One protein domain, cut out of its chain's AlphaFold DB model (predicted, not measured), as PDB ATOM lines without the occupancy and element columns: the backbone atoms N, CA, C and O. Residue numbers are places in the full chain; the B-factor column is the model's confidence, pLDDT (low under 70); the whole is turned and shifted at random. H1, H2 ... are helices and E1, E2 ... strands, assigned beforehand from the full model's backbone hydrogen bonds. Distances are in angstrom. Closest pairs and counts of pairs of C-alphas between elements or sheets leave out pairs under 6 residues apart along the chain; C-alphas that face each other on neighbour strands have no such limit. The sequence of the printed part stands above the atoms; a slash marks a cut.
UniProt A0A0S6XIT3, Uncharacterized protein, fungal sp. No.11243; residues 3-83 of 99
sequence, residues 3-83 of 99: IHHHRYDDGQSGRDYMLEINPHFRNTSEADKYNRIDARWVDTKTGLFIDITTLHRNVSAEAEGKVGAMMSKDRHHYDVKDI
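AT A GLANCE: This is residues 3 to 83 of the 99 residues of an uncharacterized protein of fungal sp. No.11243 (UniProt A0A0S6XIT3). What shape do these atoms make? They make a rod of two antiparallel sheets set end to end: a twisted sheet of four strands, in the order E1, E2, E3, E4, and a small sheet of three, in the order E5, E6, E7, with the short helices H1 and H2 at its rim. E4 runs on into E5 and joins the two sheets, while residues 8 to 13 stick out at the far end of the larger one. What is it made of? The 81 printed residues hold seven named strands and two named helices, in the order E1 E2 E3 E4 E5 H1 E6 E7 H2, and the class is mixed, helices and strands. How spread out is it? It is only just loose, close to extended, with a radius of gyration of the C-alphas of 17.1 A and spans of 57 by 27 by 16 A.

HOW THE PARTS SIT: How does the first sheet run? E1, residues 3 to 7, E2, residues 14 to 21, E3, residues 39 to 43, and E4, residues 49 to 52, form a meander, each strand the antiparallel neighbour of the one before. N 4 and O 17 are 2.8 A apart, N 18 and O 42 2.8 A, and N 52 and O 39 2.8 A, each within hydrogen-bond range. The sheet is twisted, its C-alphas lying up to 4.3 A off its best plane. What follows? E4 runs on into E5, residues 55 to 57, at 16 degrees across a break of 2 residues. E5 is the antiparallel neighbour of E6, residues 69 to 72, with N 56 and O 71 2.8 A apart; E6 forms a hairpin with E7, residues 77 to 79, with N 70 and O 78 2.8 A apart. Where are the helices? H1, residues 59 to 63, and H2, residues 80 to 83, are on this second sheet but each only grazes it; the closest C-alphas to E6 are Glu 62 to Ala 69 and Val 80 to Met 70, 6.2 A in each case. In H1 every O i to N i+4 pair is within hydrogen-bond range; H2 is too short for such a pair, and its one O i to N i+3 pair is within range.

IN THESE COORDINATES: Where does the printed part begin? E1 starts at C-alpha 3, at (153.707, 133.001, 97.844). Which strand is longest? E2 is, at 22.7 A from C-alpha 14 to C-alpha 21; E3 measures 13.7 A and E1 13.1 A. Where does the last element end? H2 ends at C-alpha 83, at (135.911, 109.271, 89.159).

THE WHOLE: How large is it? The two C-alphas farthest apart, those of Gln 12 and Glu 64, are 57.1 A apart. Are there cuts or long links? The printed part has no cut, and the link from E2 to E3, residues 22 to 38, is long. Is confidence low anywhere? No printed residue has a pLDDT under 70, and the mean of the printed part is 92.4.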
ATOM      1  N   ILE A   3     153.261 133.542  96.554       93.31
ATOM      2  CA  ILE A   3     153.707 133.001  97.844       93.31
ATOM      3  C   ILE A   3     152.539 133.021  98.821       93.31
ATOM      4  O   ILE A   3     151.797 133.998  98.907       93.31
ATOM      5  N   HIS A   4     152.396 131.926  99.552       91.44
ATOM      6  CA  HIS A   4     151.363 131.709 100.539       91.44
ATOM      7  C   HIS A   4     151.992 131.385 101.891       91.44
ATOM      8  O   HIS A   4     152.738 130.416 102.025       91.44
ATOM      9  N   HIS A   5     151.658 132.185 102.899       91.06
ATOM     10  CA  HIS A   5     152.161 132.020 104.257       91.06
ATOM     11  C   HIS A   5     151.170 131.194 105.074       91.06
ATOM     12  O   HIS A   5     150.031 131.611 105.289       91.06
ATOM     13  N   HIS A   6     151.599 130.024 105.539       89.00
ATOM     14  CA  HIS A   6     150.826 129.194 106.451       89.00
ATOM     15  C   HIS A   6     151.401 129.303 107.861       89.00
ATOM     16  O   HIS A   6     152.558 128.949 108.097       89.00
ATOM     17  N   ARG A   7     150.586 129.786 108.797       88.56
ATOM     18  CA  ARG A   7     150.918 129.809 110.224       88.56
ATOM     19  C   ARG A   7     150.469 128.509 110.870       88.56
ATOM     20  O   ARG A   7     149.371 128.036 110.578       88.56
ATOM     21  N   TYR A   8     151.309 127.957 111.736       87.81
ATOM     22  CA  TYR A   8     150.921 126.824 112.563       87.81
ATOM     23  C   TYR A   8     150.091 127.288 113.763       87.81
ATOM     24  O   TYR A   8     150.070 128.473 114.103       87.81
ATOM     25  N   ASP A   9     149.435 126.337 114.424       87.19
ATOM     26  CA  ASP A   9     148.543 126.605 115.559       87.19
ATOM     27  C   ASP A   9     149.267 127.220 116.771       87.19
ATOM     28  O   ASP A   9     148.630 127.817 117.636       87.19
ATOM     29  N   ASP A  10     150.601 127.124 116.829       85.62
ATOM     30  CA  ASP A  10     151.424 127.759 117.865       85.62
ATOM     31  C   ASP A  10     151.526 129.292 117.721       85.62
ATOM     32  O   ASP A  10     152.036 129.965 118.619       85.62
ATOM     33  N   GLY A  11     151.067 129.851 116.595       78.12
ATOM     34  CA  GLY A  11     151.053 131.282 116.289       78.12
ATOM     35  C   GLY A  11     152.428 131.932 116.087       78.12
ATOM     36  O   GLY A  11     152.493 133.078 115.633       78.12
ATOM     37  N   GLN A  12     153.519 131.228 116.391       77.50
ATOM     38  CA  GLN A  12     154.885 131.751 116.346       77.50
ATOM     39  C   GLN A  12     155.676 131.225 115.157       77.50
ATOM     40  O   GLN A  12     156.591 131.902 114.685       77.50
ATOM     41  N   SER A  13     155.336 130.037 114.665       86.12
ATOM     42  CA  SER A  13     156.038 129.416 113.557       86.12
ATOM     43  C   SER A  13     155.125 129.208 112.346       86.12
ATOM     44  O   SER A  13     153.896 129.275 112.407       86.12
ATOM     45  N   GLY A  14     155.748 129.037 111.184       90.81
ATOM     46  CA  GLY A  14     155.032 128.905 109.925       90.81
ATOM     47  C   GLY A  14     155.913 128.387 108.800       90.81
ATOM     48  O   GLY A  14     157.103 128.097 108.980       90.81
ATOM     49  N   ARG A  15     155.297 128.252 107.630       92.12
ATOM     50  CA  ARG A  15     155.931 127.847 106.376       92.12
ATOM     51  C   ARG A  15     155.430 128.705 105.230       92.12
ATOM     52  O   ARG A  15     154.239 129.008 105.145       92.12
ATOM     53  N   ASP A  16     156.350 128.986 104.323       93.62
ATOM     54  CA  ASP A  16     156.055 129.635 103.060       93.62
ATOM     55  C   ASP A  16     155.936 128.565 101.984       93.62
ATOM     56  O   ASP A  16     156.830 127.737 101.792       93.62
ATOM     57  N   TYR A  17     154.813 128.597 101.283       94.12
ATOM     58  CA  TYR A  17     154.533 127.718 100.167       94.12
ATOM     59  C   TYR A  17     154.369 128.548  98.905       94.12
ATOM     60  O   TYR A  17     153.636 129.534  98.870       94.12
ATOM     61  N   MET A  18     155.052 128.145  97.849       95.19
ATOM     62  CA  MET A  18     154.989 128.793  96.553       95.19
ATOM     63  C   MET A  18     154.035 128.032  95.649       95.19
ATOM     64  O   MET A  18     154.231 126.840  95.417       95.19
ATOM     65  N   LEU A  19     153.030 128.731  95.124       94.75
ATOM     66  CA  LEU A  19     152.196 128.240  94.037       94.75
ATOM     67  C   LEU A  19     152.746 128.755  92.709       94.75
ATOM     68  O   LEU A  19     152.779 129.965  92.432       94.75
ATOM     69  N   GLU A  20     153.151 127.818  91.868       95.56
ATOM     70  CA  GLU A  20     153.580 128.071  90.503       95.56
ATOM     71  C   GLU A  20     152.571 127.461  89.530       95.56
ATOM     72  O   GLU A  20     152.264 126.275  89.606       95.56
ATOM     73  N   ILE A  21     152.042 128.285  88.622       95.19
ATOM     74  CA  ILE A  21     151.157 127.835  87.545       95.19
ATOM     75  C   ILE A  21     151.993 127.716  86.281       95.19
ATOM     76  O   ILE A  21     152.666 128.676  85.896       95.19
ATOM     77  N   ASN A  22     151.924 126.562  85.623       95.00
ATOM     78  CA  ASN A  22     152.605 126.350  84.359       95.00
ATOM     79  C   ASN A  22     152.029 127.317  83.302       95.00
ATOM     80  O   ASN A  22     150.817 127.302  83.074       95.00
ATOM     81  N   PRO A  23     152.842 128.136  82.604       95.19
ATOM     82  CA  PRO A  23     152.353 129.046  81.560       95.19
ATOM     83  C   PRO A  23     151.554 128.352  80.445       95.19
ATOM     84  O   PRO A  23     150.709 128.971  79.798       95.19
ATOM     85  N   HIS A  24     151.787 127.055  80.244       94.56
ATOM     86  CA  HIS A  24     151.133 126.218  79.244       94.56
ATOM     87  C   HIS A  24     150.038 125.311  79.832       94.56
ATOM     88  O   HIS A  24     149.629 124.344  79.182       94.56
ATOM     89  N   PHE A  25     149.498 125.630  81.017       93.12
ATOM     90  CA  PHE A  25     148.439 124.839  81.668       93.12
ATOM     91  C   PHE A  25     147.196 124.628  80.783       93.12
ATOM     92  O   PHE A  25     146.501 123.623  80.895       93.12
ATOM     93  N   ARG A  26     146.927 125.528  79.828       92.44
ATOM     94  CA  ARG A  26     145.806 125.387  78.881       92.44
ATOM     95  C   ARG A  26     146.033 124.351  77.778       92.44
ATOM     96  O   ARG A  26     145.065 123.912  77.169       92.44
ATOM     97  N   ASN A  27     147.281 123.986  77.483       91.00
ATOM     98  CA  ASN A  27     147.580 122.977  76.470       91.00
ATOM     99  C   ASN A  27     147.291 121.585  77.039       91.00
ATOM    100  O   ASN A  27     148.081 121.080  77.828       91.00
ATOM    101  N   THR A  28     146.188 120.970  76.623       87.75
ATOM    102  CA  THR A  28     145.736 119.655  77.098       87.75
ATOM    103  C   THR A  28     146.385 118.475  76.373       87.75
ATOM    104  O   THR A  28     145.994 117.342  76.610       87.75
ATOM    105  N   SER A  29     147.349 118.702  75.477       85.50
ATOM    106  CA  SER A  29     147.967 117.639  74.678       85.50
ATOM    107  C   SER A  29     148.894 116.735  75.495       85.50
ATOM    108  O   SER A  29     149.823 117.209  76.143       85.50
ATOM    109  N   GLU A  30     148.729 115.418  75.356       86.69
ATOM    110  CA  GLU A  30     149.643 114.394  75.898       86.69
ATOM    111  C   GLU A  30     150.926 114.211  75.058       86.69
ATOM    112  O   GLU A  30     151.852 113.472  75.434       86.69
ATOM    113  N   ALA A  31     150.986 114.847  73.882       86.50
ATOM    114  CA  ALA A  31     152.135 114.769  72.984       86.50
ATOM    115  C   ALA A  31     153.301 115.651  73.458       86.50
ATOM    116  O   ALA A  31     154.464 115.336  73.186       86.50
ATOM    117  N   ASP A  32     153.005 116.728  74.192       88.81
ATOM    118  CA  ASP A  32     154.017 117.619  74.747       88.81
ATOM    119  C   ASP A  32     154.697 116.967  75.959       88.81
ATOM    120  O   ASP A  32     154.171 116.905  77.068       88.81
ATOM    121  N   LYS A  33     155.908 116.450  75.741       86.50
ATOM    122  CA  LYS A  33     156.658 115.720  76.770       86.50
ATOM    123  C   LYS A  33     157.190 116.618  77.887       86.50
ATOM    124  O   LYS A  33     157.549 116.061  78.929       86.50
ATOM    125  N   TYR A  34     157.249 117.934  77.669       89.06
ATOM    126  CA  TYR A  34     157.768 118.921  78.618       89.06
ATOM    127  C   TYR A  34     156.654 119.584  79.442       89.06
ATOM    128  O   TYR A  34     156.930 120.115  80.514       89.06
ATOM    129  N   ASN A  35     155.398 119.494  78.998       89.94
ATOM    130  CA  ASN A  35     154.231 120.087  79.655       89.94
ATOM    131  C   ASN A  35     153.337 119.035  80.338       89.94
ATOM    132  O   ASN A  35     152.214 118.784  79.906       89.94
ATOM    133  N   ARG A  36     153.841 118.387  81.397       91.44
ATOM    134  CA  ARG A  36     153.121 117.281  82.065       91.44
ATOM    135  C   ARG A  36     152.280 117.674  83.278       91.44
ATOM    136  O   ARG A  36     151.392 116.914  83.649       91.44
ATOM    137  N   ILE A  37     152.576 118.816  83.895       94.06
ATOM    138  CA  ILE A  37     151.888 119.315  85.092       94.06
ATOM    139  C   ILE A  37     151.287 120.687  84.804       94.06
ATOM    140  O   ILE A  37     151.833 121.457  84.012       94.06
ATOM    141  N   ASP A  38     150.188 121.008  85.468       95.19
ATOM    142  CA  ASP A  38     149.484 122.283  85.327       95.19
ATOM    143  C   ASP A  38     149.904 123.306  86.372       95.19
ATOM    144  O   ASP A  38     149.912 124.510  86.108       95.19
ATOM    145  N   ALA A  39     150.281 122.830  87.554       95.19
ATOM    146  CA  ALA A  39     150.773 123.662  88.633       95.19
ATOM    147  C   ALA A  39     151.622 122.848  89.614       95.19
ATOM    148  O   ALA A  39     151.643 121.617  89.576       95.19
ATOM    149  N   ARG A  40     152.301 123.553  90.516       95.25
ATOM    150  CA  ARG A  40     153.075 122.967  91.604       95.25
ATOM    151  C   ARG A  40     152.958 123.810  92.866       95.25
ATOM    152  O   ARG A  40     153.073 125.034  92.811       95.25
ATOM    153  N   TRP A  41     152.804 123.132  93.999       95.44
ATOM    154  CA  TRP A  41     153.086 123.695  95.319       95.44
ATOM    155  C   TRP A  41     154.501 123.329  95.745       95.44
ATOM    156  O   TRP A  41     154.862 122.161  95.655       95.44
ATOM    157  N   VAL A  42     155.279 124.291  96.241       96.31
ATOM    158  CA  VAL A  42     156.647 124.066  96.742       96.31
ATOM    159  C   VAL A  42     156.782 124.617  98.158       96.31
ATOM    160  O   VAL A  42     156.507 125.793  98.378       96.31
ATOM    161  N   ASP A  43     157.237 123.802  99.109       95.50
ATOM    162  CA  ASP A  43     157.760 124.277 100.396       95.50
ATOM    163  C   ASP A  43     159.096 124.980 100.137       95.50
ATOM    164  O   ASP A  43     160.086 124.338  99.778       95.50
ATOM    165  N   THR A  44     159.143 126.299 100.314       95.69
ATOM    166  CA  THR A  44     160.329 127.097  99.967       95.69
ATOM    167  C   THR A  44     161.521 126.822 100.884       95.69
ATOM    168  O   THR A  44     162.657 127.117 100.513       95.69
ATOM    169  N   LYS A  45     161.294 126.232 102.066       96.12
ATOM    170  CA  LYS A  45     162.355 125.895 103.017       96.12
ATOM    171  C   LYS A  45     163.032 124.573 102.679       96.12
ATOM    172  O   LYS A  45     164.243 124.453 102.840       96.12
ATOM    173  N   THR A  46     162.253 123.564 102.294       96.94
ATOM    174  CA  THR A  46     162.766 122.198 102.082       96.94
ATOM    175  C   THR A  46     162.940 121.840 100.612       96.94
ATOM    176  O   THR A  46     163.694 120.922 100.299       96.94
ATOM    177  N   GLY A  47     162.248 122.537  99.710       95.81
ATOM    178  CA  GLY A  47     162.163 122.187  98.296       95.81
ATOM    179  C   GLY A  47     161.230 121.007  98.003       95.81
ATOM    180  O   GLY A  47     161.114 120.619  96.844       95.81
ATOM    181  N   LEU A  48     160.555 120.435  99.012       96.88
ATOM    182  CA  LEU A  48     159.513 119.431  98.787       96.88
ATOM    183  C   LEU A  48     158.346 120.050  98.020       96.88
ATOM    184  O   LEU A  48     157.997 121.212  98.232       96.88
ATOM    185  N   PHE A  49     157.726 119.264  97.143       95.88
ATOM    186  CA  PHE A  49     156.683 119.769  96.265       95.88
ATOM    187  C   PHE A  49     155.559 118.768  96.009       95.88
ATOM    188  O   PHE A  49     155.724 117.560  96.172       95.88
ATOM    189  N   ILE A  50     154.418 119.308  95.581       94.81
ATOM    190  CA  ILE A  50     153.259 118.565  95.086       94.81
ATOM    191  C   ILE A  50     152.981 119.042  93.666       94.81
ATOM    192  O   ILE A  50     152.722 120.229  93.450       94.81
ATOM    193  N   ASP A  51     153.011 118.110  92.721       95.50
ATOM    194  CA  ASP A  51     152.590 118.345  91.343       95.50
ATOM    195  C   ASP A  51     151.074 118.243  91.211       95.50
ATOM    196  O   ASP A  51     150.437 117.364  91.789       95.50
ATOM    197  N   ILE A  52     150.503 119.159  90.435       93.62
ATOM    198  CA  ILE A  52     149.076 119.219  90.145       93.62
ATOM    199  C   ILE A  52     148.902 119.023  88.645       93.62
ATOM    200  O   ILE A  52     149.396 119.826  87.852       93.62
ATOM    201  N   THR A  53     148.136 118.005  88.271       93.56
ATOM    202  CA  THR A  53     147.700 117.768  86.894       93.56
ATOM    203  C   THR A  53     146.183 117.699  86.877       93.56
ATOM    204  O   THR A  53     145.565 117.030  87.704       93.56
ATOM    205  N   THR A  54     145.575 118.431  85.956       92.44
ATOM    206  CA  THR A  54     144.127 118.504  85.811       92.44
ATOM    207  C   THR A  54     143.605 117.347  84.966       92.44
ATOM    208  O   THR A  54     144.272 116.840  84.061       92.44
ATOM    209  N   LEU A  55     142.391 116.907  85.296       93.12
ATOM    210  CA  LEU A  55     141.661 115.918  84.516       93.12
ATOM    211  C   LEU A  55     140.965 116.617  83.340       93.12
ATOM    212  O   LEU A  55     140.296 117.637  83.511       93.12
ATOM    213  N   HIS A  56     141.083 116.039  82.152       92.69
ATOM    214  CA  HIS A  56     140.506 116.529  80.908       92.69
ATOM    215  C   HIS A  56     139.612 115.467  80.268       92.69
ATOM    216  O   HIS A  56     139.794 114.269  80.484       92.69
ATOM    217  N   ARG A  57     138.675 115.894  79.416       92.62
ATOM    218  CA  ARG A  57     137.982 114.974  78.503       92.62
ATOM    219  C   ARG A  57     138.945 114.510  77.417       92.62
ATOM    220  O   ARG A  57     139.654 115.330  76.831       92.62
ATOM    221  N   ASN A  58     138.942 113.216  77.122       93.69
ATOM    222  CA  ASN A  58     139.735 112.649  76.043       93.69
ATOM    223  C   ASN A  58     138.950 112.728  74.725       93.69
ATOM    224  O   ASN A  58     138.283 111.780  74.318       93.69
ATOM    225  N   VAL A  59     139.037 113.881  74.059       91.19
ATOM    226  CA  VAL A  59     138.251 114.189  72.851       91.19
ATOM    227  C   VAL A  59     138.536 113.208  71.707       91.19
ATOM    228  O   VAL A  59     137.628 112.848  70.962       91.19
ATOM    229  N   SER A  60     139.781 112.741  71.579       91.12
ATOM    230  CA  SER A  60     140.168 111.750  70.569       91.12
ATOM    231  C   SER A  60     139.496 110.399  70.819       91.12
ATOM    232  O   SER A  60     138.902 109.838  69.904       91.12
ATOM    233  N   ALA A  61     139.516 109.907  72.061       92.69
ATOM    234  CA  ALA A  61     138.835 108.667  72.429       92.69
ATOM    235  C   ALA A  61     137.306 108.792  72.320       92.69
ATOM    236  O   ALA A  61     136.637 107.861  71.871       92.69
ATOM    237  N   GLU A  62     136.745 109.946  72.681       93.25
ATOM    238  CA  GLU A  62     135.318 110.213  72.505       93.25
ATOM    239  C   GLU A  62     134.912 110.203  71.023       93.25
ATOM    240  O   GLU A  62     133.867 109.644  70.692       93.25
ATOM    241  N   ALA A  63     135.746 110.735  70.119       93.62
ATOM    242  CA  ALA A  63     135.515 110.672  68.672       93.62
ATOM    243  C   ALA A  63     135.550 109.234  68.113       93.62
ATOM    244  O   ALA A  63     134.902 108.949  67.109       93.62
ATOM    245  N   GLU A  64     136.247 108.315  68.788       95.88
ATOM    246  CA  GLU A  64     136.238 106.868  68.510       95.88
ATOM    247  C   GLU A  64     135.041 106.132  69.149       95.88
ATOM    248  O   GLU A  64     134.945 104.908  69.063       95.88
ATOM    249  N   GLY A  65     134.127 106.849  69.813       95.06
ATOM    250  CA  GLY A  65     132.935 106.286  70.450       95.06
ATOM    251  C   GLY A  65     133.107 105.898  71.922       95.06
ATOM    252  O   GLY A  65     132.167 105.379  72.523       95.06
ATOM    253  N   LYS A  66     134.262 106.172  72.545       95.31
ATOM    254  CA  LYS A  66     134.492 105.933  73.984       95.31
ATOM    255  C   LYS A  66     133.946 107.105  74.802       95.31
ATOM    256  O   LYS A  66     134.692 107.932  75.324       95.31
ATOM    257  N   VAL A  67     132.621 107.206  74.861       94.62
ATOM    258  CA  VAL A  67     131.918 108.270  75.591       94.62
ATOM    259  C   VAL A  67     132.314 108.247  77.070       94.62
ATOM    260  O   VAL A  67     132.281 107.195  77.698       94.62
ATOM    261  N   GLY A  68     132.671 109.409  77.625       94.25
ATOM    262  CA  GLY A  68     133.088 109.523  79.026       94.25
ATOM    263  C   GLY A  68     134.558 109.186  79.275       94.25
ATOM    264  O   GLY A  68     134.972 109.129  80.431       94.25
ATOM    265  N   ALA A  69     135.358 108.985  78.223       96.00
ATOM    266  CA  ALA A  69     136.799 108.849  78.357       96.00
ATOM    267  C   ALA A  69     137.422 110.157  78.875       96.00
ATOM    268  O   ALA A  69     137.253 111.233  78.297       96.00
ATOM    269  N   MET A  70     138.187 110.041  79.954       95.19
ATOM    270  CA  MET A  70     138.927 111.122  80.591       95.19
ATOM    271  C   MET A  70     140.427 110.821  80.542       95.19
ATOM    272  O   MET A  70     140.848 109.671  80.399       95.19
ATOM    273  N   MET A  71     141.247 111.858  80.657       94.06
ATOM    274  CA  MET A  71     142.702 111.741  80.652       94.06
ATOM    275  C   MET A  71     143.373 112.849  81.463       94.06
ATOM    276  O   MET A  71     142.772 113.893  81.713       94.06
ATOM    277  N   SER A  72     144.638 112.656  81.806       93.06
ATOM    278  CA  SER A  72     145.535 113.691  82.328       93.06
ATOM    279  C   SER A  72     146.785 113.798  81.454       93.06
ATOM    280  O   SER A  72     147.156 112.862  80.754       93.06
ATOM    281  N   LYS A  73     147.482 114.940  81.492       90.62
ATOM    282  CA  LYS A  73     148.650 115.203  80.619       90.62
ATOM    283  C   LYS A  73     149.836 114.263  80.829       90.62
ATOM    284  O   LYS A  73     150.751 114.202  80.007       90.62
ATOM    285  N   ASP A  74     149.838 113.531  81.931       87.00
ATOM    286  CA  ASP A  74     150.826 112.505  82.241       87.00
ATOM    287  C   ASP A  74     150.491 111.125  81.640       87.00
ATOM    288  O   ASP A  74     151.254 110.183  81.861       87.00
ATOM    289  N   ARG A  75     149.445 111.035  80.801       87.88
ATOM    290  CA  ARG A  75     148.980 109.838  80.075       87.88
ATOM    291  C   ARG A  75     148.252 108.799  80.917       87.88
ATOM    292  O   ARG A  75     148.185 107.631  80.528       87.88
ATOM    293  N   HIS A  76     147.698 109.192  82.058       91.62
ATOM    294  CA  HIS A  76     146.692 108.359  82.705       91.62
ATOM    295  C   HIS A  76     145.333 108.570  82.039       91.62
ATOM    296  O   HIS A  76     144.946 109.693  81.709       91.62
ATOM    297  N   HIS A  77     144.599 107.474  81.868       94.31
ATOM    298  CA  HIS A  77     143.264 107.459  81.286       94.31
ATOM    299  C   HIS A  77     142.270 106.879  82.283       94.31
ATOM    300  O   HIS A  77     142.592 105.951  83.024       94.31
ATOM    301  N   TYR A  78     141.056 107.413  82.264       94.94
ATOM    302  CA  TYR A  78     140.001 107.057  83.201       94.94
ATOM    303  C   TYR A  78     138.651 107.024  82.486       94.94
ATOM    304  O   TYR A  78     138.470 107.685  81.461       94.94
ATOM    305  N   ASP A  79     137.687 106.303  83.048       95.25
ATOM    306  CA  ASP A  79     136.277 106.485  82.716       95.25
ATOM    307  C   ASP A  79     135.667 107.477  83.712       95.25
ATOM    308  O   ASP A  79     135.955 107.442  84.911       95.25
ATOM    309  N   VAL A  80     134.813 108.375  83.228       95.38
ATOM    310  CA  VAL A  80     134.095 109.341  84.066       95.38
ATOM    311  C   VAL A  80     133.349 108.664  85.224       95.38
ATOM    312  O   VAL A  80     133.295 109.213  86.325       95.38
ATOM    313  N   LYS A  81     132.827 107.447  85.029       95.12
ATOM    314  CA  LYS A  81     132.094 106.708  86.070       95.12
ATOM    315  C   LYS A  81     132.979 106.226  87.224       95.12
ATOM    316  O   LYS A  81     132.458 105.976  88.305       95.12
ATOM    317  N   ASP A  82     134.288 106.105  86.998       94.12
ATOM    318  CA  ASP A  82     135.245 105.645  88.010       94.12
ATOM    319  C   ASP A  82     135.724 106.803  88.904       94.12
ATOM    320  O   ASP A  82     136.335 106.583  89.948       94.12
ATOM    321  N   ILE A  83     135.454 108.047  88.490       92.31
ATOM    322  CA  ILE A  83     135.911 109.271  89.159       92.31
ATOM    323  C   ILE A  83     134.759 109.993  89.859       92.31
ATOM    324  O   ILE A  83     134.940 110.544  90.945       92.31
TER     325      ILE A  83